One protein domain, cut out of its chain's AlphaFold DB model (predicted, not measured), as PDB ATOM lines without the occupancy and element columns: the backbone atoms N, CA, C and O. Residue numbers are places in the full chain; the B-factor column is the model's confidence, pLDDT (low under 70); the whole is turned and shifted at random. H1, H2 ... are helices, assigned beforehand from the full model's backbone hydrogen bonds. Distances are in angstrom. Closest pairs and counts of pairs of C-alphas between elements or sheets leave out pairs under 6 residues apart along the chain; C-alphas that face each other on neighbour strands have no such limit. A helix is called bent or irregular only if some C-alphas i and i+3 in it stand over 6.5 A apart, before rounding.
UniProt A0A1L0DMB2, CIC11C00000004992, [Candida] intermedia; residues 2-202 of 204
ATOM      1  N   SER A   2     161.216 239.926 144.135       59.66
ATOM      2  CA  SER A   2     160.755 238.684 144.790       59.66
ATOM      3  C   SER A   2     160.143 237.678 143.801       59.66
ATOM      4  O   SER A   2     160.361 236.479 143.932       59.66
ATOM      5  N   ASN A   3     159.478 238.187 142.761       79.00
ATOM      6  CA  ASN A   3     158.768 237.406 141.747       79.00
ATOM      7  C   ASN A   3     159.635 236.351 141.020       79.00
ATOM      8  O   ASN A   3     159.215 235.213 140.874       79.00
ATOM      9  N   VAL A   4     160.886 236.669 140.653       87.38
ATOM     10  CA  VAL A   4     161.758 235.740 139.895       87.38
ATOM     11  C   VAL A   4     162.067 234.467 140.690       87.38
ATOM     12  O   VAL A   4     162.020 233.367 140.151       87.38
ATOM     13  N   ASN A   5     162.349 234.608 141.990       88.31
ATOM     14  CA  ASN A   5     162.614 233.458 142.853       88.31
ATOM     15  C   ASN A   5     161.370 232.577 143.017       88.31
ATOM     16  O   ASN A   5     161.512 231.361 143.107       88.31
ATOM     17  N   PHE A   6     160.178 233.177 143.093       90.25
ATOM     18  CA  PHE A   6     158.923 232.429 143.187       90.25
ATOM     19  C   PHE A   6     158.664 231.649 141.898       90.25
ATOM     20  O   PHE A   6     158.570 230.429 141.956       90.25
ATOM     21  N   ILE A   7     158.728 232.313 140.741       92.75
ATOM     22  CA  ILE A   7     158.504 231.676 139.435       92.75
ATOM     23  C   ILE A   7     159.472 230.506 139.206       92.75
ATOM     24  O   ILE A   7     159.052 229.420 138.825       92.75
ATOM     25  N   VAL A   8     160.768 230.676 139.491       94.75
ATOM     26  CA  VAL A   8     161.754 229.592 139.313       94.75
ATOM     27  C   VAL A   8     161.495 228.411 140.257       94.75
ATOM     28  O   VAL A   8     161.732 227.256 139.892       94.75
ATOM     29  N   ARG A   9     160.986 228.664 141.468       93.50
ATOM     30  CA  ARG A   9     160.580 227.591 142.386       93.50
ATOM     31  C   ARG A   9     159.341 226.856 141.879       93.50
ATOM     32  O   ARG A   9     159.321 225.630 141.989       93.50
ATOM     33  N   ASP A  10     158.376 227.577 141.321       93.62
ATOM     34  CA  ASP A  10     157.146 227.010 140.765       93.62
ATOM     35  C   ASP A  10     157.440 226.169 139.521       93.62
ATOM     36  O   ASP A  10     156.997 225.024 139.451       93.62
ATOM     37  N   ILE A  11     158.298 226.664 138.617       95.44
ATOM     38  CA  ILE A  11     158.821 225.900 137.474       95.44
ATOM     39  C   ILE A  11     159.422 224.583 137.962       95.44
ATOM     40  O   ILE A  11     159.002 223.511 137.535       95.44
ATOM     41  N   ARG A  12     160.366 224.638 138.913       94.56
ATOM     42  CA  ARG A  12     160.999 223.423 139.441       94.56
ATOM     43  C   ARG A  12     159.979 222.461 140.052       94.56
ATOM     44  O   ARG A  12     160.139 221.251 139.931       94.56
ATOM     45  N   TYR A  13     158.980 222.972 140.769       92.56
ATOM     46  CA  TYR A  13     157.948 222.132 141.369       92.56
ATOM     47  C   TYR A  13     157.092 221.440 140.303       92.56
ATOM     48  O   TYR A  13     156.869 220.238 140.402       92.56
ATOM     49  N   ALA A  14     156.679 222.171 139.268       92.62
ATOM     50  CA  ALA A  14     155.913 221.634 138.148       92.62
ATOM     51  C   ALA A  14     156.699 220.577 137.348       92.62
ATOM     52  O   ALA A  14     156.114 219.602 136.888       92.62
ATOM     53  N   CYS A  15     158.025 220.712 137.255       91.62
ATOM     54  CA  CYS A  15     158.906 219.746 136.593       91.62
ATOM     55  C   CYS A  15     158.999 218.370 137.277       91.62
ATOM     56  O   CYS A  15     159.567 217.461 136.685       91.62
ATOM     57  N   LYS A  16     158.456 218.194 138.493       89.00
ATOM     58  CA  LYS A  16     158.351 216.876 139.157       89.00
ATOM     59  C   LYS A  16     157.347 215.927 138.494       89.00
ATOM     60  O   LYS A  16     157.230 214.774 138.894       89.00
ATOM     61  N   PHE A  17     156.552 216.439 137.566       86.94
ATOM     62  CA  PHE A  17     155.534 215.690 136.850       86.94
ATOM     63  C   PHE A  17     155.807 215.783 135.351       86.94
ATOM     64  O   PHE A  17     156.635 216.579 134.903       86.94
ATOM     65  N   GLU A  18     155.093 214.979 134.564       87.25
ATOM     66  CA  GLU A  18     155.168 215.087 133.112       87.25
ATOM     67  C   GLU A  18     154.843 216.526 132.656       87.25
ATOM     68  O   GLU A  18     153.871 217.116 133.148       87.25
ATOM     69  N   PRO A  19     155.617 217.110 131.718       91.19
ATOM     70  CA  PRO A  19     155.405 218.486 131.292       91.19
ATOM     71  C   PRO A  19     153.997 218.754 130.746       91.19
ATOM     72  O   PRO A  19     153.603 218.258 129.684       91.19
ATOM     73  N   SER A  20     153.254 219.599 131.461       93.12
ATOM     74  CA  SER A  20     151.932 220.082 131.060       93.12
ATOM     75  C   SER A  20     152.026 221.265 130.090       93.12
ATOM     76  O   SER A  20     153.054 221.939 129.991       93.12
ATOM     77  N   SER A  21     150.926 221.563 129.392       94.62
ATOM     78  CA  SER A  21     150.818 222.774 128.565       94.62
ATOM     79  C   SER A  21     151.064 224.049 129.378       94.62
ATOM     80  O   SER A  21     151.722 224.963 128.887       94.62
ATOM     81  N   ASP A  22     150.599 224.079 130.628       94.50
ATOM     82  CA  ASP A  22     150.764 225.223 131.528       94.50
ATOM     83  C   ASP A  22     152.234 225.441 131.895       94.50
ATOM     84  O   ASP A  22     152.704 226.577 131.893       94.50
ATOM     85  N   LEU A  23     152.994 224.363 132.136       95.06
ATOM     86  CA  LEU A  23     154.438 224.461 132.365       95.06
ATOM     87  C   LEU A  23     155.152 225.041 131.139       95.06
ATOM     88  O   LEU A  23     155.988 225.932 131.273       95.06
ATOM     89  N   LEU A  24     154.817 224.564 129.937       96.69
ATOM     90  CA  LEU A  24     155.424 225.066 128.702       96.69
ATOM     91  C   LEU A  24     155.122 226.556 128.489       96.69
ATOM     92  O   LEU A  24     156.022 227.318 128.142       96.69
ATOM     93  N   GLN A  25     153.879 226.983 128.733       96.06
ATOM     94  CA  GLN A  25     153.492 228.394 128.662       96.06
ATOM     95  C   GLN A  25     154.206 229.231 129.726       96.06
ATOM     96  O   GLN A  25     154.693 230.317 129.419       96.06
ATOM     97  N   MET A  26     154.320 228.721 130.955       95.75
ATOM     98  CA  MET A  26     155.032 229.384 132.048       95.75
ATOM     99  C   MET A  26     156.513 229.585 131.714       95.75
ATOM    100  O   MET A  26     157.041 230.672 131.941       95.75
ATOM    101  N   LEU A  27     157.176 228.569 131.153       97.19
ATOM    102  CA  LEU A  27     158.575 228.650 130.727       97.19
ATOM    103  C   LEU A  27     158.772 229.683 129.616       97.19
ATOM    104  O   LEU A  27     159.677 230.509 129.709       97.19
ATOM    105  N   GLU A  28     157.918 229.660 128.589       96.75
ATOM    106  CA  GLU A  28     157.976 230.615 127.477       96.75
ATOM    107  C   GLU A  28     157.749 232.049 127.964       96.75
ATOM    108  O   GLU A  28     158.562 232.938 127.709       96.75
ATOM    109  N   TRP A  29     156.677 232.267 128.730       95.88
ATOM    110  CA  TRP A  29     156.366 233.566 129.310       95.88
ATOM    111  C   TRP A  29     157.515 234.069 130.188       95.88
ATOM    112  O   TRP A  29     157.951 235.212 130.048       95.88
ATOM    113  N   PHE A  30     158.056 233.211 131.056       96.19
ATOM    114  CA  PHE A  30     159.148 233.588 131.944       96.19
ATOM    115  C   PHE A  30     160.427 233.918 131.170       96.19
ATOM    116  O   PHE A  30     161.090 234.902 131.498       96.19
ATOM    117  N   ARG A  31     160.750 233.158 130.115       96.00
ATOM    118  CA  ARG A  31     161.868 233.450 129.207       96.00
ATOM    119  C   ARG A  31     161.729 234.841 128.592       96.00
ATOM    120  O   ARG A  31     162.676 235.623 128.663       96.00
ATOM    121  N   ILE A  32     160.556 235.158 128.038       95.31
ATOM    122  CA  ILE A  32     160.265 236.456 127.412       95.31
ATOM    123  C   ILE A  32     160.420 237.579 128.438       95.31
ATOM    124  O   ILE A  32     161.232 238.482 128.237       95.31
ATOM    125  N   GLN A  33     159.751 237.471 129.588       94.06
ATOM    126  CA  GLN A  33     159.825 238.476 130.651       94.06
ATOM    127  C   GLN A  33     161.251 238.689 131.160       94.06
ATOM    128  O   GLN A  33     161.677 239.819 131.403       94.06
ATOM    129  N   LEU A  34     162.019 237.608 131.318       93.62
ATOM    130  CA  LEU A  34     163.411 237.707 131.724       93.62
ATOM    131  C   LEU A  34     164.229 238.426 130.650       93.62
ATOM    132  O   LEU A  34     164.993 239.330 130.988       93.62
ATOM    133  N   SER A  35     164.039 238.074 129.377       93.56
ATOM    134  CA  SER A  35     164.766 238.654 128.247       93.56
ATOM    135  C   SER A  35     164.524 240.160 128.105       93.56
ATOM    136  O   SER A  35     165.498 240.910 128.018       93.56
ATOM    137  N   GLU A  36     163.272 240.603 128.227       93.25
ATOM    138  CA  GLU A  36     162.843 242.003 128.105       93.25
ATOM    139  C   GLU A  36     163.190 242.841 129.341       93.25
ATOM    140  O   GLU A  36     163.261 244.065 129.272       93.25
ATOM    141  N   SER A  37     163.437 242.204 130.489       91.38
ATOM    142  CA  SER A  37     163.754 242.930 131.718       91.38
ATOM    143  C   SER A  37     165.165 243.534 131.716       91.38
ATOM    144  O   SER A  37     166.148 242.867 131.383       91.38
ATOM    145  N   ASP A  38     165.312 244.739 132.269       90.19
ATOM    146  CA  ASP A  38     166.617 245.367 132.563       90.19
ATOM    147  C   ASP A  38     167.320 244.778 133.805       90.19
ATOM    148  O   ASP A  38     168.196 245.389 134.431       90.19
ATOM    149  N   LEU A  39     166.919 243.574 134.214       89.06
ATOM    150  CA  LEU A  39     167.404 242.924 135.418       89.06
ATOM    151  C   LEU A  39     168.915 242.669 135.333       89.06
ATOM    152  O   LEU A  39     169.404 242.020 134.414       89.06
ATOM    153  N   LYS A  40     169.656 243.106 136.356       91.69
ATOM    154  CA  LYS A  40     171.067 242.741 136.555       91.69
ATOM    155  C   LYS A  40     171.225 241.932 137.833       91.69
ATOM    156  O   LYS A  40     170.978 242.422 138.937       91.69
ATOM    157  N   LEU A  41     171.656 240.686 137.688       90.19
ATOM    158  CA  LEU A  41     171.829 239.749 138.788       90.19
ATOM    159  C   LEU A  41     173.268 239.763 139.301       90.19
ATOM    160  O   LEU A  41     174.235 239.726 138.544       90.19
ATOM    161  N   LYS A  42     173.415 239.777 140.627       90.81
ATOM    162  CA  LYS A  42     174.698 239.468 141.270       90.81
ATOM    163  C   LYS A  42     174.981 237.971 141.118       90.81
ATOM    164  O   LYS A  42     174.052 237.170 141.226       90.81
ATOM    165  N   GLY A  43     176.255 237.601 140.981       87.31
ATOM    166  CA  GLY A  43     176.687 236.207 140.802       87.31
ATOM    167  C   GLY A  43     176.082 235.236 141.819       87.31
ATOM    168  O   GLY A  43     175.548 234.212 141.424       87.31
ATOM    169  N   HIS A  44     176.028 235.589 143.111       88.44
ATOM    170  CA  HIS A  44     175.413 234.725 144.135       88.44
ATOM    171  C   HIS A  44     173.906 234.482 143.923       88.44
ATOM    172  O   HIS A  44     173.411 233.398 144.218       88.44
ATOM    173  N   ARG A  45     173.158 235.473 143.411       90.19
ATOM    174  CA  ARG A  45     171.721 235.309 143.128       90.19
ATOM    175  C   ARG A  45     171.512 234.455 141.891       90.19
ATOM    176  O   ARG A  45     170.663 233.571 141.905       90.19
ATOM    177  N   CYS A  46     172.302 234.702 140.849       91.88
ATOM    178  CA  CYS A  46     172.254 233.887 139.644       91.88
ATOM    179  C   CYS A  46     172.653 232.440 139.944       91.88
ATOM    180  O   CYS A  46     171.951 231.532 139.534       91.88
ATOM    181  N   SER A  47     173.699 232.235 140.745       93.00
ATOM    182  CA  SER A  47     174.136 230.933 141.257       93.00
ATOM    183  C   SER A  47     173.000 230.165 141.936       93.00
ATOM    184  O   SER A  47     172.816 228.979 141.675       93.00
ATOM    185  N   PHE A  48     172.197 230.841 142.766       92.88
ATOM    186  CA  PHE A  48     171.027 230.232 143.395       92.88
ATOM    187  C   PHE A  48     169.960 229.846 142.365       92.88
ATOM    188  O   PHE A  48     169.520 228.704 142.367       92.88
ATOM    189  N   LEU A  49     169.549 230.775 141.499       94.88
ATOM    190  CA  LEU A  49     168.496 230.551 140.499       94.88
ATOM    191  C   LEU A  49     168.874 229.469 139.479       94.88
ATOM    192  O   LEU A  49     168.057 228.608 139.168       94.88
ATOM    193  N   LEU A  50     170.127 229.483 139.030       95.56
ATOM    194  CA  LEU A  50     170.716 228.500 138.129       95.56
ATOM    195  C   LEU A  50     170.553 227.082 138.677       95.56
ATOM    196  O   LEU A  50     170.082 226.208 137.964       95.56
ATOM    197  N   VAL A  51     170.865 226.863 139.958       95.75
ATOM    198  CA  VAL A  51     170.709 225.547 140.595       95.75
ATOM    199  C   VAL A  51     169.261 225.062 140.528       95.75
ATOM    200  O   VAL A  51     169.032 223.911 140.182       95.75
ATOM    201  N   TYR A  52     168.267 225.918 140.787       95.88
ATOM    202  CA  TYR A  52     166.860 225.501 140.693       95.88
ATOM    203  C   TYR A  52     166.438 225.151 139.265       95.88
ATOM    204  O   TYR A  52     165.667 224.212 139.090       95.88
ATOM    205  N   LEU A  53     166.926 225.887 138.265       97.06
ATOM    206  CA  LEU A  53     166.629 225.607 136.860       97.06
ATOM    207  C   LEU A  53     167.321 224.331 136.370       97.06
ATOM    208  O   LEU A  53     166.710 223.551 135.649       97.06
ATOM    209  N   LEU A  54     168.559 224.078 136.797       95.94
ATOM    210  CA  LEU A  54     169.270 222.838 136.481       95.94
ATOM    211  C   LEU A  54     168.665 221.626 137.200       95.94
ATOM    212  O   LEU A  54     168.614 220.545 136.624       95.94
ATOM    213  N   GLU A  55     168.150 221.800 138.421       94.62
ATOM    214  CA  GLU A  55     167.322 220.783 139.081       94.62
ATOM    215  C   GLU A  55     166.003 220.562 138.323       94.62
ATOM    216  O   GLU A  55     165.568 219.426 138.190       94.62
ATOM    217  N   ALA A  56     165.364 221.619 137.811       94.56
ATOM    218  CA  ALA A  56     164.146 221.502 137.008       94.56
ATOM    219  C   ALA A  56     164.398 220.733 135.701       94.56
ATOM    220  O   ALA A  56     163.623 219.846 135.357       94.56
ATOM    221  N   LEU A  57     165.510 221.023 135.018       93.94
ATOM    222  CA  LEU A  57     165.959 220.290 133.833       93.94
ATOM    223  C   LEU A  57     166.173 218.807 134.144       93.94
ATOM    224  O   LEU A  57     165.705 217.952 133.398       93.94
ATOM    225  N   LEU A  58     166.828 218.509 135.267       91.81
ATOM    226  CA  LEU A  58     167.048 217.138 135.711       91.81
ATOM    227  C   LEU A  58     165.727 216.405 135.989       91.81
ATOM    228  O   LEU A  58     165.554 215.278 135.542       91.81
ATOM    229  N   LEU A  59     164.777 217.057 136.667       91.38
ATOM    230  CA  LEU A  59     163.457 216.487 136.956       91.38
ATOM    231  C   LEU A  59     162.653 216.210 135.675       91.38
ATOM    232  O   LEU A  59     162.114 215.119 135.525       91.38
ATOM    233  N   VAL A  60     162.642 217.141 134.712       90.69
ATOM    234  CA  VAL A  60     161.959 216.945 133.416       90.69
ATOM    235  C   VAL A  60     162.490 215.715 132.675       90.69
ATOM    236  O   VAL A  60     161.715 215.001 132.044       90.69
ATOM    237  N   LEU A  61     163.797 215.460 132.755       88.94
ATOM    238  CA  LEU A  61     164.455 214.344 132.067       88.94
ATOM    239  C   LEU A  61     164.464 213.039 132.879       88.94
ATOM    240  O   LEU A  61     164.683 211.975 132.310       88.94
ATOM    241  N   GLY A  62     164.242 213.107 134.193       81.38
ATOM    242  CA  GLY A  62     164.396 211.979 135.120       81.38
ATOM    243  C   GLY A  62     163.145 211.120 135.339       81.38
ATOM    244  O   GLY A  62     163.169 210.197 136.159       81.38
ATOM    245  N   HIS A  63     162.054 211.420 134.626       71.94
ATOM    246  CA  HIS A  63     160.795 210.669 134.680       71.94
ATOM    247  C   HIS A  63     160.495 209.873 133.402       71.94
ATOM    248  O   HIS A  63     159.416 209.292 133.294       71.94
ATOM    249  N   GLN A  64     161.399 209.845 132.416       73.75
ATOM    250  CA  GLN A  64     161.139 209.215 131.119       73.75
ATOM    251  C   GLN A  64     162.340 208.408 130.625       73.75
ATOM    252  O   GLN A  64     163.482 208.828 130.759       73.75
ATOM    253  N   PHE A  65     162.065 207.251 130.014       70.50
ATOM    254  CA  PHE A  65     163.083 206.456 129.315       70.50
ATOM    255  C   PHE A  65     163.407 207.013 127.925       70.50
ATOM    256  O   PHE A  65     164.516 206.851 127.428       70.50
ATOM    257  N   THR A  66     162.417 207.630 127.281       77.69
ATOM    258  CA  THR A  66     162.532 208.246 125.961       77.69
ATOM    259  C   THR A  66     161.884 209.619 125.999       77.69
ATOM    260  O   THR A  66     160.843 209.812 126.629       77.69
ATOM    261  N   LEU A  67     162.500 210.591 125.326       83.06
ATOM    262  CA  LEU A  67     161.984 211.953 125.310       83.06
ATOM    263  C   LEU A  67     160.676 212.026 124.532       83.06
ATOM    264  O   LEU A  67     160.660 211.926 123.303       83.06
ATOM    265  N   SER A  68     159.576 212.281 125.239       88.56
ATOM    266  CA  SER A  68     158.341 212.674 124.570       88.56
ATOM    267  C   SER A  68     158.532 214.032 123.872       88.56
ATOM    268  O   SER A  68     159.342 214.856 124.318       88.56
ATOM    269  N   PRO A  69     157.759 214.346 122.815       91.25
ATOM    270  CA  PRO A  69     157.828 215.657 122.163       91.25
ATOM    271  C   PRO A  69     157.606 216.829 123.132       91.25
ATOM    272  O   PRO A  69     158.200 217.898 122.975       91.25
ATOM    273  N   ARG A  70     156.777 216.634 124.168       91.75
ATOM    274  CA  ARG A  70     156.543 217.648 125.207       91.75
ATOM    275  C   ARG A  70     157.757 217.818 126.112       91.75
ATOM    276  O   ARG A  70     158.130 218.951 126.397       91.75
ATOM    277  N   THR A  71     158.396 216.724 126.509       91.75
ATOM    278  CA  THR A  71     159.623 216.742 127.317       91.75
ATOM    279  C   THR A  71     160.780 217.368 126.559       91.75
ATOM    280  O   THR A  71     161.461 218.232 127.102       91.75
ATOM    281  N   ALA A  72     160.949 217.032 125.279       92.38
ATOM    282  CA  ALA A  72     161.935 217.675 124.415       92.38
ATOM    283  C   ALA A  72     161.704 219.194 124.317       92.38
ATOM    284  O   ALA A  72     162.653 219.975 124.403       92.38
ATOM    285  N   ARG A  73     160.441 219.632 124.216       95.31
ATOM    286  CA  ARG A  73     160.095 221.060 124.224       95.31
ATOM    287  C   ARG A  73     160.363 221.721 125.578       95.31
ATOM    288  O   ARG A  73     160.928 222.809 125.609       95.31
ATOM    289  N   ALA A  74     159.998 221.079 126.688       95.19
ATOM    290  CA  ALA A  74     160.281 221.582 128.032       95.19
ATOM    291  C   ALA A  74     161.793 221.706 128.283       95.19
ATOM    292  O   ALA A  74     162.239 222.737 128.780       95.19
ATOM    293  N   LYS A  75     162.576 220.700 127.865       94.88
ATOM    294  CA  LYS A  75     164.047 220.702 127.868       94.88
ATOM    295  C   LYS A  75     164.589 221.931 127.143       94.88
ATOM    296  O   LYS A  75     165.317 222.717 127.742       94.88
ATOM    297  N   ALA A  76     164.190 222.132 125.886       96.12
ATOM    298  CA  ALA A  76     164.648 223.259 125.075       96.12
ATOM    299  C   ALA A  76     164.300 224.619 125.708       96.12
ATOM    300  O   ALA A  76     165.144 225.510 125.769       96.12
ATOM    301  N   LEU A  77     163.080 224.769 126.235       97.44
ATOM    302  CA  LEU A  77     162.662 225.999 126.910       97.44
ATOM    303  C   LEU A  77     163.441 226.250 128.204       97.44
ATOM    304  O   LEU A  77     163.840 227.384 128.459       97.44
ATOM    305  N   LEU A  78     163.692 225.215 129.008       97.12
ATOM    306  CA  LEU A  78     164.499 225.326 130.223       97.12
ATOM    307  C   LEU A  78     165.937 225.743 129.913       97.12
ATOM    308  O   LEU A  78     166.450 226.642 130.577       97.12
ATOM    309  N   VAL A  79     166.564 225.149 128.892       97.12
ATOM    310  CA  VAL A  79     167.902 225.556 128.429       97.12
ATOM    311  C   VAL A  79     167.890 227.028 128.011       97.12
ATOM    312  O   VAL A  79     168.687 227.810 128.523       97.12
ATOM    313  N   ALA A  80     166.915 227.450 127.202       97.00
ATOM    314  CA  ALA A  80     166.798 228.843 126.774       97.00
ATOM    315  C   ALA A  80     166.565 229.817 127.950       97.00
ATOM    316  O   ALA A  80     167.085 230.935 127.956       97.00
ATOM    317  N   VAL A  81     165.803 229.412 128.975       97.62
ATOM    318  CA  VAL A  81     165.633 230.186 130.218       97.62
ATOM    319  C   VAL A  81     166.954 230.289 130.981       97.62
ATOM    320  O   VAL A  81     167.284 231.375 131.461       97.62
ATOM    321  N   VAL A  82     167.722 229.200 131.089       97.38
ATOM    322  CA  VAL A  82     169.045 229.199 131.737       97.38
ATOM    323  C   VAL A  82     170.004 230.138 131.010       97.38
ATOM    324  O   VAL A  82     170.601 230.998 131.652       97.38
ATOM    325  N   GLU A  83     170.113 230.041 129.688       95.81
ATOM    326  CA  GLU A  83     170.957 230.931 128.878       95.81
ATOM    327  C   GLU A  83     170.545 232.399 129.049       95.81
ATOM    328  O   GLU A  83     171.379 233.266 129.333       95.81
ATOM    329  N   THR A  84     169.237 232.674 128.997       95.31
ATOM    330  CA  THR A  84     168.698 234.020 129.235       95.31
ATOM    331  C   THR A  84     169.057 234.511 130.638       95.31
ATOM    332  O   THR A  84     169.467 235.659 130.793       95.31
ATOM    333  N   LEU A  85     168.970 233.664 131.668       95.12
ATOM    334  CA  LEU A  85     169.366 234.011 133.034       95.12
ATOM    335  C   LEU A  85     170.860 234.340 133.139       95.12
ATOM    336  O   LEU A  85     171.219 235.344 133.761       95.12
ATOM    337  N   LEU A  86     171.722 233.527 132.526       94.44
ATOM    338  CA  LEU A  86     173.173 233.725 132.531       94.44
ATOM    339  C   LEU A  86     173.561 235.057 131.871       94.44
ATOM    340  O   LEU A  86     174.428 235.765 132.390       94.44
ATOM    341  N   SER A  87     172.840 235.470 130.823       93.19
ATOM    342  CA  SER A  87     173.024 236.776 130.168       93.19
ATOM    343  C   SER A  87     172.768 237.981 131.086       93.19
ATOM    344  O   SER A  87     173.289 239.073 130.849       93.19
ATOM    345  N   LYS A  88     171.998 237.801 132.170       92.62
ATOM    346  CA  LYS A  88     171.651 238.866 133.127       92.62
ATOM    347  C   LYS A  88     172.675 239.024 134.250       92.62
ATOM    348  O   LYS A  88     172.493 239.874 135.130       92.62
ATOM    349  N   ILE A  89     173.749 238.234 134.274       91.69
ATOM    350  CA  ILE A  89     174.792 238.357 135.296       91.69
ATOM    351  C   ILE A  89     175.548 239.676 135.114       91.69
ATOM    352  O   ILE A  89     176.041 240.020 134.043       91.69
ATOM    353  N   SER A  90     175.684 240.431 136.201       86.44
ATOM    354  CA  SER A  90     176.505 241.638 136.215       86.44
ATOM    355  C   SER A  90     177.977 241.295 135.977       86.44
ATOM    356  O   SER A  90     178.536 240.504 136.738       86.44
ATOM    357  N   LYS A  91     178.629 241.985 135.028       81.38
ATOM    358  CA  LYS A  91     180.068 241.859 134.700       81.38
ATOM    359  C   LYS A  91     181.015 242.013 135.900       81.38
ATOM    360  O   LYS A  91     182.142 241.550 135.853       81.38
ATOM    361  N   LYS A  92     180.570 242.682 136.969       79.38
ATOM    362  CA  LYS A  92     181.345 242.859 138.214       79.38
ATOM    363  C   LYS A  92     181.250 241.659 139.166       79.38
ATOM    364  O   LYS A  92     181.833 241.690 140.244       79.38
ATOM    365  N   SER A  93     180.445 240.653 138.835       81.12
ATOM    366  CA  SER A  93     180.268 239.456 139.659       81.12
ATOM    367  C   SER A  93     181.347 238.425 139.365       81.12
ATOM    368  O   SER A  93     181.855 238.358 138.251       81.12
ATOM    369  N   HIS A  94     181.633 237.566 140.343       78.44
ATOM    370  CA  HIS A  94     182.414 236.359 140.090       78.44
ATOM    371  C   HIS A  94     181.753 235.495 139.013       78.44
ATOM    372  O   HIS A  94     180.526 235.337 139.011       78.44
ATOM    373  N   SER A  95     182.588 234.931 138.143       85.00
ATOM    374  CA  SER A  95     182.186 233.954 137.138       85.00
ATOM    375  C   SER A  95     181.548 232.713 137.776       85.00
ATOM    376  O   SER A  95     181.920 232.302 138.880       85.00
ATOM    377  N   LEU A  96     180.592 232.117 137.063       93.00
ATOM    378  CA  LEU A  96     179.929 230.872 137.444       93.00
ATOM    379  C   LEU A  96     180.587 229.620 136.849       93.00
ATOM    380  O   LEU A  96     180.146 228.520 137.173       93.00
ATOM    381  N   THR A  97     181.651 229.750 136.048       94.31
ATOM    382  CA  THR A  97     182.306 228.618 135.365       94.31
ATOM    383  C   THR A  97     182.667 227.493 136.336       94.31
ATOM    384  O   THR A  97     182.314 226.341 136.111       94.31
ATOM    385  N   ASN A  98     183.280 227.825 137.478       93.44
ATOM    386  CA  ASN A  98     183.653 226.822 138.483       93.44
ATOM    387  C   ASN A  98     182.435 226.122 139.094       93.44
ATOM    388  O   ASN A  98     182.488 224.925 139.342       93.44
ATOM    389  N   GLN A  99     181.342 226.857 139.323       95.69
ATOM    390  CA  GLN A  99     180.115 226.263 139.846       95.69
ATOM    391  C   GLN A  99     179.498 225.310 138.821       95.69
ATOM    392  O   GLN A  99     179.086 224.219 139.192       95.69
ATOM    393  N   LEU A 100     179.434 225.703 137.546       97.06
ATOM    394  CA  LEU A 100     178.878 224.854 136.493       97.06
ATOM    395  C   LEU A 100     179.697 223.563 136.321       97.06
ATOM    396  O   LEU A 100     179.121 222.481 136.259       97.06
ATOM    397  N   ILE A 101     181.030 223.657 136.341       96.38
ATOM    398  CA  ILE A 101     181.927 222.488 136.317       96.38
ATOM    399  C   ILE A 101     181.714 221.605 137.553       96.38
ATOM    400  O   ILE A 101     181.645 220.384 137.431       96.38
ATOM    401  N   ALA A 102     181.574 222.201 138.739       95.88
ATOM    402  CA  ALA A 102     181.298 221.454 139.962       95.88
ATOM    403  C   ALA A 102     179.941 220.731 139.907       95.88
ATOM    404  O   ALA A 102     179.837 219.594 140.360       95.88
ATOM    405  N   ILE A 103     178.917 221.349 139.307       96.38
ATOM    406  CA  ILE A 103     177.608 220.726 139.067       96.38
ATOM    407  C   ILE A 103     177.724 219.568 138.065       96.38
ATOM    408  O   ILE A 103     177.125 218.515 138.291       96.38
ATOM    409  N   LEU A 104     178.513 219.716 136.996       96.12
ATOM    410  CA  LEU A 104     178.786 218.621 136.060       96.12
ATOM    411  C   LEU A 104     179.473 217.448 136.766       96.12
ATOM    412  O   LEU A 104     179.013 216.316 136.646       96.12
ATOM    413  N   ALA A 105     180.534 217.719 137.531       94.25
ATOM    414  CA  ALA A 105     181.238 216.697 138.299       94.25
ATOM    415  C   ALA A 105     180.278 215.991 139.265       94.25
ATOM    416  O   ALA A 105     180.185 214.767 139.250       94.25
ATOM    417  N   GLN A 106     179.492 216.748 140.038       92.88
ATOM    418  CA  GLN A 106     178.473 216.178 140.918       92.88
ATOM    419  C   GLN A 106     177.521 215.253 140.150       92.88
ATOM    420  O   GLN A 106     177.282 214.133 140.584       92.88
ATOM    421  N   SER A 107     177.023 215.690 138.993       91.69
ATOM    422  CA  SER A 107     176.075 214.922 138.179       91.69
ATOM    423  C   SER A 107     176.688 213.621 137.656       91.69
ATOM    424  O   SER A 107     176.076 212.567 137.782       91.69
ATOM    425  N   VAL A 108     177.928 213.666 137.154       91.06
ATOM    426  CA  VAL A 108     178.672 212.474 136.715       91.06
ATOM    427  C   VAL A 108     178.790 211.447 137.840       91.06
ATOM    428  O   VAL A 108     178.495 210.272 137.633       91.06
ATOM    429  N   PHE A 109     179.192 211.873 139.039       88.44
ATOM    430  CA  PHE A 109     179.354 210.958 140.173       88.44
ATOM    431  C   PHE A 109     178.018 210.451 140.722       88.44
ATOM    432  O   PHE A 109     177.951 209.299 141.150       88.44
ATOM    433  N   SER A 110     176.958 211.261 140.662       86.88
ATOM    434  CA  SER A 110     175.601 210.829 141.006       86.88
ATOM    435  C   SER A 110     175.067 209.771 140.037       86.88
ATOM    436  O   SER A 110     174.401 208.842 140.472       86.88
ATOM    437  N   PHE A 111     175.367 209.873 138.739       84.69
ATOM    438  CA  PHE A 111     174.871 208.926 137.729       84.69
ATOM    439  C   PHE A 111     175.726 207.668 137.567       84.69
ATOM    440  O   PHE A 111     175.231 206.650 137.096       84.69
ATOM    441  N   ARG A 112     177.003 207.713 137.954       78.69
ATOM    442  CA  ARG A 112     177.922 206.568 137.848       78.69
ATOM    443  C   ARG A 112     177.644 205.466 138.886       78.69
ATOM    444  O   ARG A 112     178.117 204.342 138.728       78.69
ATOM    445  N   GLY A 113     176.952 205.779 139.982       61.12
ATOM    446  CA  GLY A 113     176.833 204.897 141.145       61.12
ATOM    447  C   GLY A 113     175.647 203.930 141.096       61.12
ATOM    448  O   GLY A 113     174.501 204.353 141.061       61.12
ATOM    449  N   VAL A 114     175.939 202.632 141.231       50.25
ATOM    450  CA  VAL A 114     174.971 201.555 141.549       50.25
ATOM    451  C   VAL A 114     174.545 201.593 143.036       50.25
ATOM    452  O   VAL A 114     173.710 200.805 143.464       50.25
ATOM    453  N   ASP A 115     175.087 202.519 143.839       51.00
ATOM    454  CA  ASP A 115     174.772 202.653 145.266       51.00
ATOM    455  C   ASP A 115     174.793 204.145 145.698       51.00
ATOM    456  O   ASP A 115     175.859 204.774 145.665       51.00
ATOM    457  N   PRO A 116     173.634 204.756 146.019       48.69
ATOM    458  CA  PRO A 116     173.459 206.210 145.935       48.69
ATOM    459  C   PRO A 116     173.967 207.050 147.117       48.69
ATOM    460  O   PRO A 116     174.001 208.271 146.978       48.69
ATOM    461  N   VAL A 117     174.346 206.475 148.265       54.03
ATOM    462  CA  VAL A 117     174.381 207.283 149.508       54.03
ATOM    463  C   VAL A 117     175.776 207.581 150.078       54.03
ATOM    464  O   VAL A 117     175.914 208.613 150.719       54.03
ATOM    465  N   ASP A 118     176.819 206.779 149.814       54.25
ATOM    466  CA  ASP A 118     178.098 206.950 150.551       54.25
ATOM    467  C   ASP A 118     179.374 206.960 149.677       54.25
ATOM    468  O   ASP A 118     180.343 207.685 149.927       54.25
ATOM    469  N   LYS A 119     179.390 206.195 148.576       58.28
ATOM    470  CA  LYS A 119     180.589 206.081 147.720       58.28
ATOM    471  C   LYS A 119     180.720 207.211 146.699       58.28
ATOM    472  O   LYS A 119     181.842 207.552 146.316       58.28
ATOM    473  N   SER A 120     179.606 207.795 146.260       70.75
ATOM    474  CA  SER A 120     179.583 208.877 145.267       70.75
ATOM    475  C   SER A 120     180.165 210.175 145.834       70.75
ATOM    476  O   SER A 120     181.005 210.791 145.181       70.75
ATOM    477  N   GLU A 121     179.811 210.543 147.070       80.00
ATOM    478  CA  GLU A 121     180.297 211.767 147.717       80.00
ATOM    479  C   GLU A 121     181.803 211.707 147.992       80.00
ATOM    480  O   GLU A 121     182.539 212.612 147.597       80.00
ATOM    481  N   THR A 122     182.291 210.614 148.584       84.12
ATOM    482  CA  THR A 122     183.730 210.434 148.841       84.12
ATOM    483  C   THR A 122     184.539 210.458 147.540       84.12
ATOM    484  O   THR A 122     185.581 211.111 147.455       84.12
ATOM    485  N   SER A 123     184.042 209.791 146.494       86.62
ATOM    486  CA  SER A 123     184.713 209.764 145.189       86.62
ATOM    487  C   SER A 123     184.718 211.138 144.518       86.62
ATOM    488  O   SER A 123     185.746 211.539 143.971       86.62
ATOM    489  N   LEU A 124     183.612 211.887 144.613       89.62
ATOM    490  CA  LEU A 124     183.524 213.263 144.128       89.62
ATOM    491  C   LEU A 124     184.506 214.176 144.868       89.62
ATOM    492  O   LEU A 124     185.192 214.959 144.220       89.62
ATOM    493  N   GLN A 125     184.611 214.069 146.196       90.81
ATOM    494  CA  GLN A 125     185.545 214.874 146.991       90.81
ATOM    495  C   GLN A 125     187.013 214.571 146.653       90.81
ATOM    496  O   GLN A 125     187.840 215.481 146.582       90.81
ATOM    497  N   LEU A 126     187.364 213.297 146.445       90.62
ATOM    498  CA  LEU A 126     188.712 212.916 146.016       90.62
ATOM    499  C   LEU A 126     189.009 213.441 144.611       90.62
ATOM    500  O   LEU A 126     190.044 214.073 144.392       90.62
ATOM    501  N   PHE A 127     188.081 213.236 143.677       92.12
ATOM    502  CA  PHE A 127     188.204 213.734 142.314       92.12
ATOM    503  C   PHE A 127     188.317 215.256 142.275       92.12
ATOM    504  O   PHE A 127     189.195 215.779 141.598       92.12
ATOM    505  N   SER A 128     187.495 215.976 143.038       92.31
ATOM    506  CA  SER A 128     187.510 217.437 143.047       92.31
ATOM    507  C   SER A 128     188.839 217.990 143.553       92.31
ATOM    508  O   SER A 128     189.315 218.994 143.031       92.31
ATOM    509  N   ARG A 129     189.487 217.323 144.516       92.69
ATOM    510  CA  ARG A 129     190.838 217.688 144.968       92.69
ATOM    511  C   ARG A 129     191.882 217.467 143.875       92.69
ATOM    512  O   ARG A 129     192.706 218.347 143.653       92.69
ATOM    513  N   LEU A 130     191.832 216.329 143.179       91.94
ATOM    514  CA  LEU A 130     192.778 216.000 142.105       91.94
ATOM    515  C   LEU A 130     192.605 216.906 140.875       91.94
ATOM    516  O   LEU A 130     193.585 217.373 140.305       91.94
ATOM    517  N   ALA A 131     191.360 217.188 140.499       90.88
ATOM    518  CA  ALA A 131     190.994 218.022 139.357       90.88
ATOM    519  C   ALA A 131     190.931 219.526 139.690       90.88
ATOM    520  O   ALA A 131     190.600 220.337 138.830       90.88
ATOM    521  N   SER A 132     191.242 219.926 140.931       91.44
ATOM    522  CA  SER A 132     191.159 221.321 141.401       91.44
ATOM    523  C   SER A 132     189.773 221.971 141.204       91.44
ATOM    524  O   SER A 132     189.661 223.155 140.873       91.44
ATOM    525  N   ILE A 133     188.705 221.203 141.423       92.25
ATOM    526  CA  ILE A 133     187.311 221.655 141.341       92.25
ATOM    527  C   ILE A 133     186.864 222.204 142.698       92.25
ATOM    528  O   ILE A 133     186.892 221.513 143.718       92.25
ATOM    529  N   ASP A 134     186.391 223.450 142.696       89.94
ATOM    530  CA  ASP A 134     185.844 224.117 143.877       89.94
ATOM    531  C   ASP A 134     184.383 223.708 144.131       89.94
ATOM    532  O   ASP A 134     183.466 224.160 143.442       89.94
ATOM    533  N   LEU A 135     184.168 222.879 145.158       89.31
ATOM    534  CA  LEU A 135     182.841 222.436 145.602       89.31
ATOM    535  C   LEU A 135     182.193 223.373 146.643       89.31
ATOM    536  O   LEU A 135     181.119 223.063 147.150       89.31
ATOM    537  N   SER A 136     182.807 224.514 146.987       87.31
ATOM    538  CA  SER A 136     182.259 225.447 147.994       87.31
ATOM    539  C   SER A 136     181.013 226.202 147.518       87.31
ATOM    540  O   SER A 136     180.273 226.795 148.310       87.31
ATOM    541  N   ARG A 137     180.777 226.215 146.202       86.75
ATOM    542  CA  ARG A 137     179.612 226.849 145.580       86.75
ATOM    543  C   ARG A 137     178.374 225.973 145.740       86.75
ATOM    544  O   ARG A 137     178.453 224.770 145.941       86.75
ATOM    545  N   LYS A 138     177.198 226.590 145.614       89.75
ATOM    546  CA  LYS A 138     175.930 225.867 145.719       89.75
ATOM    547  C   LYS A 138     175.806 224.833 144.592       89.75
ATOM    548  O   LYS A 138     175.879 225.200 143.421       89.75
ATOM    549  N   LEU A 139     175.573 223.579 144.960       93.31
ATOM    550  CA  LEU A 139     175.376 222.457 144.042       93.31
ATOM    551  C   LEU A 139     173.903 222.017 144.005       93.31
ATOM    552  O   LEU A 139     173.058 222.610 144.686       93.31
ATOM    553  N   LEU A 140     173.594 220.998 143.201       92.38
ATOM    554  CA  LEU A 140     172.262 220.398 143.133       92.38
ATOM    555  C   LEU A 140     171.977 219.628 144.426       92.38
ATOM    556  O   LEU A 140     172.880 219.055 145.046       92.38
ATOM    557  N   ARG A 141     170.714 219.604 144.851       90.19
ATOM    558  CA  ARG A 141     170.313 218.823 146.025       90.19
ATOM    559  C   ARG A 141     170.390 217.329 145.740       90.19
ATOM    560  O   ARG A 141     169.799 216.864 144.772       90.19
ATOM    561  N   VAL A 142     171.001 216.584 146.663       83.94
ATOM    562  CA  VAL A 142     171.098 215.113 146.610       83.94
ATOM    563  C   VAL A 142     169.726 214.464 146.412       83.94
ATOM    564  O   VAL A 142     169.586 213.578 145.578       83.94
ATOM    565  N   SER A 143     168.689 214.973 147.087       84.19
ATOM    566  CA  SER A 143     167.321 214.458 146.950       84.19
ATOM    567  C   SER A 143     166.812 214.475 145.505       84.19
ATOM    568  O   SER A 143     166.054 213.600 145.127       84.19
ATOM    569  N   VAL A 144     167.242 215.440 144.682       85.25
ATOM    570  CA  VAL A 144     166.806 215.525 143.280       85.25
ATOM    571  C   VAL A 144     167.351 214.367 142.459       85.25
ATOM    572  O   VAL A 144     166.677 213.972 141.527       85.25
ATOM    573  N   PHE A 145     168.518 213.815 142.801       83.88
ATOM    574  CA  PHE A 145     169.054 212.625 142.137       83.88
ATOM    575  C   PHE A 145     168.371 211.340 142.617       83.88
ATOM    576  O   PHE A 145     168.155 210.439 141.817       83.88
ATOM    577  N   VAL A 146     168.016 211.268 143.905       76.50
ATOM    578  CA  VAL A 146     167.323 210.111 144.504       76.50
ATOM    579  C   VAL A 146     165.881 209.992 144.002       76.50
ATOM    580  O   VAL A 146     165.387 208.886 143.813       76.50
ATOM    581  N   ASP A 147     165.217 211.123 143.757       69.31
ATOM    582  CA  ASP A 147     163.833 211.175 143.271       69.31
ATOM    583  C   ASP A 147     163.684 210.709 141.797       69.31
ATOM    584  O   ASP A 147     162.562 210.631 141.291       69.31
ATOM    585  N   LEU A 148     164.785 210.411 141.088       70.81
ATOM    586  CA  LEU A 148     164.769 210.009 139.675       70.81
ATOM    587  C   LEU A 148     164.671 208.492 139.540       70.81
ATOM    588  O   LEU A 148     165.509 207.751 140.045       70.81
ATOM    589  N   PHE A 149     163.665 208.038 138.797       57.22
ATOM    590  CA  PHE A 149     163.383 206.613 138.622       57.22
ATOM    591  C   PHE A 149     163.861 206.084 137.257       57.22
ATOM    592  O   PHE A 149     164.138 204.896 137.126       57.22
ATOM    593  N   MET A 150     163.936 206.946 136.227       58.09
ATOM    594  CA  MET A 150     164.185 206.562 134.827       58.09
ATOM    595  C   MET A 150     164.937 207.688 134.113       58.09
ATOM    596  O   MET A 150     164.378 208.764 133.917       58.09
ATOM    597  N   ILE A 151     166.215 207.481 133.788       63.88
ATOM    598  CA  ILE A 151     167.112 208.607 133.517       63.88
ATOM    599  C   ILE A 151     167.548 208.665 132.047       63.88
ATOM    600  O   ILE A 151     168.325 207.830 131.588       63.88
ATOM    601  N   CYS A 152     167.167 209.736 131.349       76.06
ATOM    602  CA  CYS A 152     167.922 210.250 130.202       76.06
ATOM    603  C   CYS A 152     169.202 210.967 130.703       76.06
ATOM    604  O   CYS A 152     169.336 212.186 130.564       76.06
ATOM    605  N   THR A 153     170.129 210.241 131.354       84.69
ATOM    606  CA  THR A 153     171.346 210.834 131.966       84.69
ATOM    607  C   THR A 153     172.193 211.535 130.919       84.69
ATOM    608  O   THR A 153     172.701 212.628 131.161       84.69
ATOM    609  N   LEU A 154     172.317 210.900 129.752       88.50
ATOM    610  CA  LEU A 154     173.094 211.395 128.626       88.50
ATOM    611  C   LEU A 154     172.561 212.744 128.148       88.50
ATOM    612  O   LEU A 154     173.336 213.692 128.086       88.50
ATOM    613  N   ASP A 155     171.247 212.877 127.933       89.69
ATOM    614  CA  ASP A 155     170.632 214.153 127.544       89.69
ATOM    615  C   ASP A 155     170.921 215.268 128.550       89.69
ATOM    616  O   ASP A 155     171.224 216.398 128.163       89.69
ATOM    617  N   TYR A 156     170.825 214.970 129.849       91.50
ATOM    618  CA  TYR A 156     171.091 215.965 130.884       91.50
ATOM    619  C   TYR A 156     172.558 216.405 130.881       91.50
ATOM    620  O   TYR A 156     172.846 217.603 130.926       91.50
ATOM    621  N   LEU A 157     173.487 215.446 130.810       93.25
ATOM    622  CA  LEU A 157     174.918 215.730 130.762       93.25
ATOM    623  C   LEU A 157     175.292 216.506 129.489       93.25
ATOM    624  O   LEU A 157     176.045 217.470 129.594       93.25
ATOM    625  N   GLN A 158     174.712 216.175 128.329       94.19
ATOM    626  CA  GLN A 158     174.883 216.948 127.091       94.19
ATOM    627  C   GLN A 158     174.431 218.396 127.271       94.19
ATOM    628  O   GLN A 158     175.208 219.315 127.020       94.19
ATOM    629  N   CYS A 159     173.220 218.612 127.792       94.56
ATOM    630  CA  CYS A 159     172.723 219.962 128.045       94.56
ATOM    631  C   CYS A 159     173.624 220.740 129.015       94.56
ATOM    632  O   CYS A 159     173.857 221.928 128.809       94.56
ATOM    633  N   LEU A 160     174.156 220.099 130.063       95.88
ATOM    634  CA  LEU A 160     175.105 220.756 130.965       95.88
ATOM    635  C   LEU A 160     176.402 221.158 130.256       95.88
ATOM    636  O   LEU A 160     176.886 222.267 130.484       95.88
ATOM    637  N   ILE A 161     176.954 220.288 129.407       96.75
ATOM    638  CA  ILE A 161     178.160 220.575 128.618       96.75
ATOM    639  C   ILE A 161     177.905 221.767 127.688       96.75
ATOM    640  O   ILE A 161     178.695 222.708 127.692       96.75
ATOM    641  N   ASP A 162     176.774 221.778 126.977       96.56
ATOM    642  CA  ASP A 162     176.365 222.878 126.095       96.56
ATOM    643  C   ASP A 162     176.228 224.205 126.853       96.56
ATOM    644  O   ASP A 162     176.749 225.235 126.421       96.56
ATOM    645  N   ILE A 163     175.595 224.183 128.030       97.00
ATOM    646  CA  ILE A 163     175.446 225.369 128.884       97.00
ATOM    647  C   ILE A 163     176.816 225.881 129.348       97.00
ATOM    648  O   ILE A 163     177.060 227.091 129.321       97.00
ATOM    649  N   ILE A 164     177.720 224.989 129.775       97.00
ATOM    650  CA  ILE A 164     179.077 225.376 130.190       97.00
ATOM    651  C   ILE A 164     179.835 225.985 129.014       97.00
ATOM    652  O   ILE A 164     180.466 227.034 129.174       97.00
ATOM    653  N   PHE A 165     179.759 225.345 127.849       96.25
ATOM    654  CA  PHE A 165     180.406 225.795 126.630       96.25
ATOM    655  C   PHE A 165     179.950 227.202 126.252       96.25
ATOM    656  O   PHE A 165     180.766 228.125 126.160       96.25
ATOM    657  N   HIS A 166     178.634 227.387 126.124       95.06
ATOM    658  CA  HIS A 166     178.032 228.672 125.802       95.06
ATOM    659  C   HIS A 166     178.441 229.745 126.814       95.06
ATOM    660  O   HIS A 166     178.860 230.840 126.433       95.06
ATOM    661  N   TYR A 167     178.393 229.423 128.111       95.06
ATOM    662  CA  TYR A 167     178.764 230.362 129.161       95.06
ATOM    663  C   TYR A 167     180.231 230.797 129.074       95.06
ATOM    664  O   TYR A 167     180.527 231.992 129.141       95.06
ATOM    665  N   CYS A 168     181.151 229.846 128.893       94.69
ATOM    666  CA  CYS A 168     182.573 230.145 128.748       94.69
ATOM    667  C   CYS A 168     182.827 231.001 127.502       94.69
ATOM    668  O   CYS A 168     183.546 231.990 127.577       94.69
ATOM    669  N   CYS A 169     182.205 230.680 126.368       93.50
ATOM    670  CA  CYS A 169     182.379 231.435 125.129       93.50
ATOM    671  C   CYS A 169     181.826 232.864 125.215       93.50
ATOM    672  O   CYS A 169     182.474 233.801 124.753       93.50
ATOM    673  N   ALA A 170     180.648 233.046 125.809       92.06
ATOM    674  CA  ALA A 170     179.974 234.341 125.828       92.06
ATOM    675  C   ALA A 170     180.426 235.251 126.982       92.06
ATOM    676  O   ALA A 170     180.460 236.475 126.827       92.06
ATOM    677  N   TYR A 171     180.755 234.680 128.145       90.75
ATOM    678  CA  TYR A 171     180.876 235.445 129.390       90.75
ATOM    679  C   TYR A 171     182.176 235.215 130.164       90.75
ATOM    680  O   TYR A 171     182.523 236.059 130.991       90.75
ATOM    681  N   ASP A 172     182.904 234.124 129.912       91.50
ATOM    682  CA  ASP A 172     184.138 233.803 130.639       91.50
ATOM    683  C   ASP A 172     185.179 233.072 129.776       91.50
ATOM    684  O   ASP A 172     185.633 231.959 130.064       91.50
ATOM    685  N   THR A 173     185.582 233.732 128.691       92.12
ATOM    686  CA  THR A 173     186.497 233.167 127.686       92.12
ATOM    687  C   THR A 173     187.854 232.801 128.275       92.12
ATOM    688  O   THR A 173     188.485 231.836 127.845       92.12
ATOM    689  N   SER A 174     188.280 233.521 129.316       92.31
ATOM    690  CA  SER A 174     189.539 233.275 130.021       92.31
ATOM    691  C   SER A 174     189.611 231.888 130.670       92.31
ATOM    692  O   SER A 174     190.696 231.319 130.796       92.31
ATOM    693  N   ARG A 175     188.461 231.317 131.054       91.19
ATOM    694  CA  ARG A 175     188.371 230.014 131.725       91.19
ATOM    695  C   ARG A 175     188.060 228.865 130.774       91.19
ATOM    696  O   ARG A 175     188.139 227.718 131.209       91.19
ATOM    697  N   ARG A 176     187.793 229.134 129.491       92.06
ATOM    698  CA  ARG A 176     187.411 228.133 128.478       92.06
ATOM    699  C   ARG A 176     188.403 226.964 128.395       92.06
ATOM    700  O   ARG A 176     188.000 225.818 128.562       92.06
ATOM    701  N   LYS A 177     189.711 227.242 128.298       91.00
ATOM    702  CA  LYS A 177     190.759 226.197 128.275       91.00
ATOM    703  C   LYS A 177     190.802 225.352 129.552       91.00
ATOM    704  O   LYS A 177     190.934 224.137 129.483       91.00
ATOM    705  N   SER A 178     190.686 225.980 130.726       91.31
ATOM    706  CA  SER A 178     190.652 225.234 131.994       91.31
ATOM    707  C   SER A 178     189.365 224.422 132.156       91.31
ATOM    708  O   SER A 178     189.401 223.311 132.685       91.31
ATOM    709  N   ALA A 179     188.237 224.956 131.677       93.56
ATOM    710  CA  ALA A 179     186.952 224.275 131.690       93.56
ATOM    711  C   ALA A 179     186.996 223.027 130.809       93.56
ATOM    712  O   ALA A 179     186.679 221.954 131.302       93.56
ATOM    713  N   HIS A 180     187.496 223.149 129.576       94.88
ATOM    714  CA  HIS A 180     187.725 222.035 128.652       94.88
ATOM    715  C   HIS A 180     188.446 220.869 129.343       94.88
ATOM    716  O   HIS A 180     187.901 219.768 129.413       94.88
ATOM    717  N   VAL A 181     189.632 221.107 129.911       94.56
ATOM    718  CA  VAL A 181     190.423 220.048 130.567       94.56
ATOM    719  C   VAL A 181     189.634 219.371 131.690       94.56
ATOM    720  O   VAL A 181     189.617 218.147 131.788       94.56
ATOM    721  N   THR A 182     188.947 220.160 132.514       95.06
ATOM    722  CA  THR A 182     188.195 219.631 133.656       95.06
ATOM    723  C   THR A 182     186.953 218.853 133.213       95.06
ATOM    724  O   THR A 182     186.624 217.823 133.796       95.06
ATOM    725  N   ILE A 183     186.275 219.303 132.155       96.25
ATOM    726  CA  ILE A 183     185.137 218.593 131.565       96.25
ATOM    727  C   ILE A 183     185.604 217.255 130.999       96.25
ATOM    728  O   ILE A 183     185.000 216.241 131.330       96.25
ATOM    729  N   LEU A 184     186.708 217.211 130.248       95.31
ATOM    730  CA  LEU A 184     187.270 215.948 129.755       95.31
ATOM    731  C   LEU A 184     187.585 214.968 130.887       95.31
ATOM    732  O   LEU A 184     187.305 213.780 130.758       95.31
ATOM    733  N   GLN A 185     188.113 215.451 132.014       94.69
ATOM    734  CA  GLN A 185     188.326 214.615 133.198       94.69
ATOM    735  C   GLN A 185     187.002 214.055 133.742       94.69
ATOM    736  O   GLN A 185     186.927 212.866 134.046       94.69
ATOM    737  N   CYS A 186     185.945 214.872 133.825       94.38
ATOM    738  CA  CYS A 186     184.609 214.410 134.213       94.38
ATOM    739  C   CYS A 186     184.058 213.360 133.232       94.38
ATOM    740  O   CYS A 186     183.526 212.337 133.662       94.38
ATOM    741  N   LEU A 187     184.206 213.576 131.923       93.62
ATOM    742  CA  LEU A 187     183.720 212.648 130.899       93.62
ATOM    743  C   LEU A 187     184.494 211.328 130.903       93.62
ATOM    744  O   LEU A 187     183.882 210.268 130.801       93.62
ATOM    745  N   ALA A 188     185.810 211.371 131.113       91.81
ATOM    746  CA  ALA A 188     186.635 210.175 131.272       91.81
ATOM    747  C   ALA A 188     186.215 209.342 132.496       91.81
ATOM    748  O   ALA A 188     186.234 208.116 132.447       91.81
ATOM    749  N   VAL A 189     185.805 210.000 133.587       90.12
ATOM    750  CA  VAL A 189     185.262 209.329 134.776       90.12
ATOM    751  C   VAL A 189     183.908 208.678 134.493       90.12
ATOM    752  O   VAL A 189     183.655 207.582 134.995       90.12
ATOM    753  N   TYR A 190     183.040 209.350 133.733       90.06
ATOM    754  CA  TYR A 190     181.728 208.817 133.366       90.06
ATOM    755  C   TYR A 190     181.848 207.626 132.402       90.06
ATOM    756  O   TYR A 190     181.169 206.621 132.591       90.06
ATOM    757  N   GLY A 191     182.772 207.701 131.439       88.81
ATOM    758  CA  GLY A 191     183.154 206.579 130.579       88.81
ATOM    759  C   GLY A 191     182.189 206.285 129.428       88.81
ATOM    760  O   GLY A 191     182.170 205.159 128.940       88.81
ATOM    761  N   ASP A 192     181.399 207.269 128.992       90.81
ATOM    762  CA  ASP A 192     180.456 207.126 127.878       90.81
ATOM    763  C   ASP A 192     181.003 207.758 126.590       90.81
ATOM    764  O   ASP A 192     181.386 208.932 126.565       90.81
ATOM    765  N   GLN A 193     181.040 206.969 125.513       91.50
ATOM    766  CA  GLN A 193     181.603 207.388 124.229       91.50
ATOM    767  C   GLN A 193     180.765 208.472 123.540       91.50
ATOM    768  O   GLN A 193     181.332 209.391 122.955       91.50
ATOM    769  N   PHE A 194     179.437 208.407 123.633       91.44
ATOM    770  CA  PHE A 194     178.554 209.356 122.958       91.44
ATOM    771  C   PHE A 194     178.701 210.765 123.540       91.44
ATOM    772  O   PHE A 194     178.751 211.750 122.802       91.44
ATOM    773  N   LEU A 195     178.858 210.878 124.862       92.12
ATOM    774  CA  LEU A 195     179.159 212.163 125.497       92.12
ATOM    775  C   LEU A 195     180.529 212.724 125.109       92.12
ATOM    776  O   LEU A 195     180.659 213.937 124.946       92.12
ATOM    777  N   LEU A 196     181.543 211.865 124.963       93.88
ATOM    778  CA  LEU A 196     182.863 212.288 124.488       93.88
ATOM    779  C   LEU A 196     182.796 212.796 123.044       93.88
ATOM    780  O   LEU A 196     183.334 213.860 122.752       93.88
ATOM    781  N   GLU A 197     182.104 212.083 122.156       94.19
ATOM    782  CA  GLU A 197     181.885 212.516 120.773       94.19
ATOM    783  C   GLU A 197     181.155 213.861 120.720       94.19
ATOM    784  O   GLU A 197     181.621 214.776 120.045       94.19
ATOM    785  N   HIS A 198     180.077 214.021 121.498       94.50
ATOM    786  CA  HIS A 198     179.342 215.286 121.611       94.50
ATOM    787  C   HIS A 198     180.237 216.440 122.070       94.50
ATOM    788  O   HIS A 198     180.193 217.526 121.497       94.50
ATOM    789  N   PHE A 199     181.083 216.204 123.075       95.06
ATOM    790  CA  PHE A 199     182.033 217.200 123.564       95.06
ATOM    791  C   PHE A 199     182.994 217.673 122.464       95.06
ATOM    792  O   PHE A 199     183.242 218.872 122.342       95.06
ATOM    793  N   TYR A 200     183.499 216.756 121.635       93.94
ATOM    794  CA  TYR A 200     184.415 217.081 120.538       93.94
ATOM    795  C   TYR A 200     183.752 217.779 119.339       93.94
ATOM    796  O   TYR A 200     184.468 218.321 118.499       93.94
ATOM    797  N   LEU A 201     182.415 217.820 119.255       93.00
ATOM    798  CA  LEU A 201     181.710 218.640 118.256       93.00
ATOM    799  C   LEU A 201     181.818 220.143 118.547       93.00
ATOM    800  O   LEU A 201     181.555 220.966 117.670       93.00
ATOM    801  N   GLN A 202     182.172 220.507 119.778       90.69
ATOM    802  CA  GLN A 202     182.292 221.889 120.212       90.69
ATOM    803  C   GLN A 202     183.733 222.376 120.061       90.69
ATOM    804  O   GLN A 202     184.688 221.720 120.473       90.69
TER     805      GLN A 202
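What this domain is: This is residues 2 to 202 of the 204 residues of the protein "CIC11C00000004992" of [Candida] intermedia (UniProt A0A1L0DMB2). Seven helices stand side by side in an up-and-down bundle, each running against the one before it in the chain, and they form two rows: H1, H3 and H5 in one, H2, H4, H8 and H9 in the other. H6 packs on H5 at one end of the first row, H10 packs on H8 on the side away from H5, and the short H7 lies by residues 55 to 59 of H3. The printed part has 201 residues with ten named helices, H1 to H10 in chain order, and no named strand; its class is all helix. It is compact, with a radius of gyration of the C-alphas of 16.1 A and spans of 41 by 40 by 31 A.

How they stand to each other: H1, residues 2 to 14, and H2, residues 21 to 36, form a helical hairpin at a shallow tilt of 30 degrees; their closest C-alphas, of Ala 14 and Leu 23, are 6.6 A apart. H1 touches H3, residues 43 to 61, the same way, with the C-alphas of Arg 12 and Ala 56 closest at 4.4 A. H3 and H4, residues 69 to 87, form a hairpin at 8 degrees, closest at the C-alphas of Leu 57 and Lys 75, 6.3 A. H2 touches H4, closest at the C-alphas of Arg 31 and Val 81, 5.1 A. H5, residues 97 to 112, touches H6, residues 119 to 130, opposite ways at a steep tilt of 38 degrees, only just past shallow; the C-alphas of Phe 109 and Ser 120 are closest at 5.5 A. H7, residues 142 to 146, only just touches H3, with 3 pairs of C-alphas within 8 A, closest at Glu 55 and Val 144, 6.7 A. The hub is H8, residues 153 to 171, touching H3, H4, H5, H9, residues 173 to 190, and H10, residues 193 to 200. Its closest C-alphas to H5 are Ile 164 and Leu 100, 6.3 A, and to H10 Gln 158 and Leu 195, 6.6 A. H1 and H8 are apart. Every O i to N i+4 pair is within hydrogen-bond range in H1 to H8 and H10; in H9 12 of 14 are.

Where its parts are: H1 begins at C-alpha 2, (160.755, 238.684, 144.790). H3, H4 and H8 have 19 residues each and measure 26.5, 27.2 and 26.5 A from first to last C-alpha. H9, 25.5 A, is irregular, with C-alphas 174 and 177 7.4 A apart, and has a kink of 31 degrees near residue 180. H10 ends at C-alpha 200, (184.415, 217.081, 120.538).

The domain as a whole: The two C-alphas farthest apart, of Asp 38 and Val 114, are 45.5 A apart. The printed part has no cut, and the link from H6 to H7, with 11 residues, is long. Confidence is under 70 at residue 2, residues 113 to 119, residue 147 and residues 149 to 151.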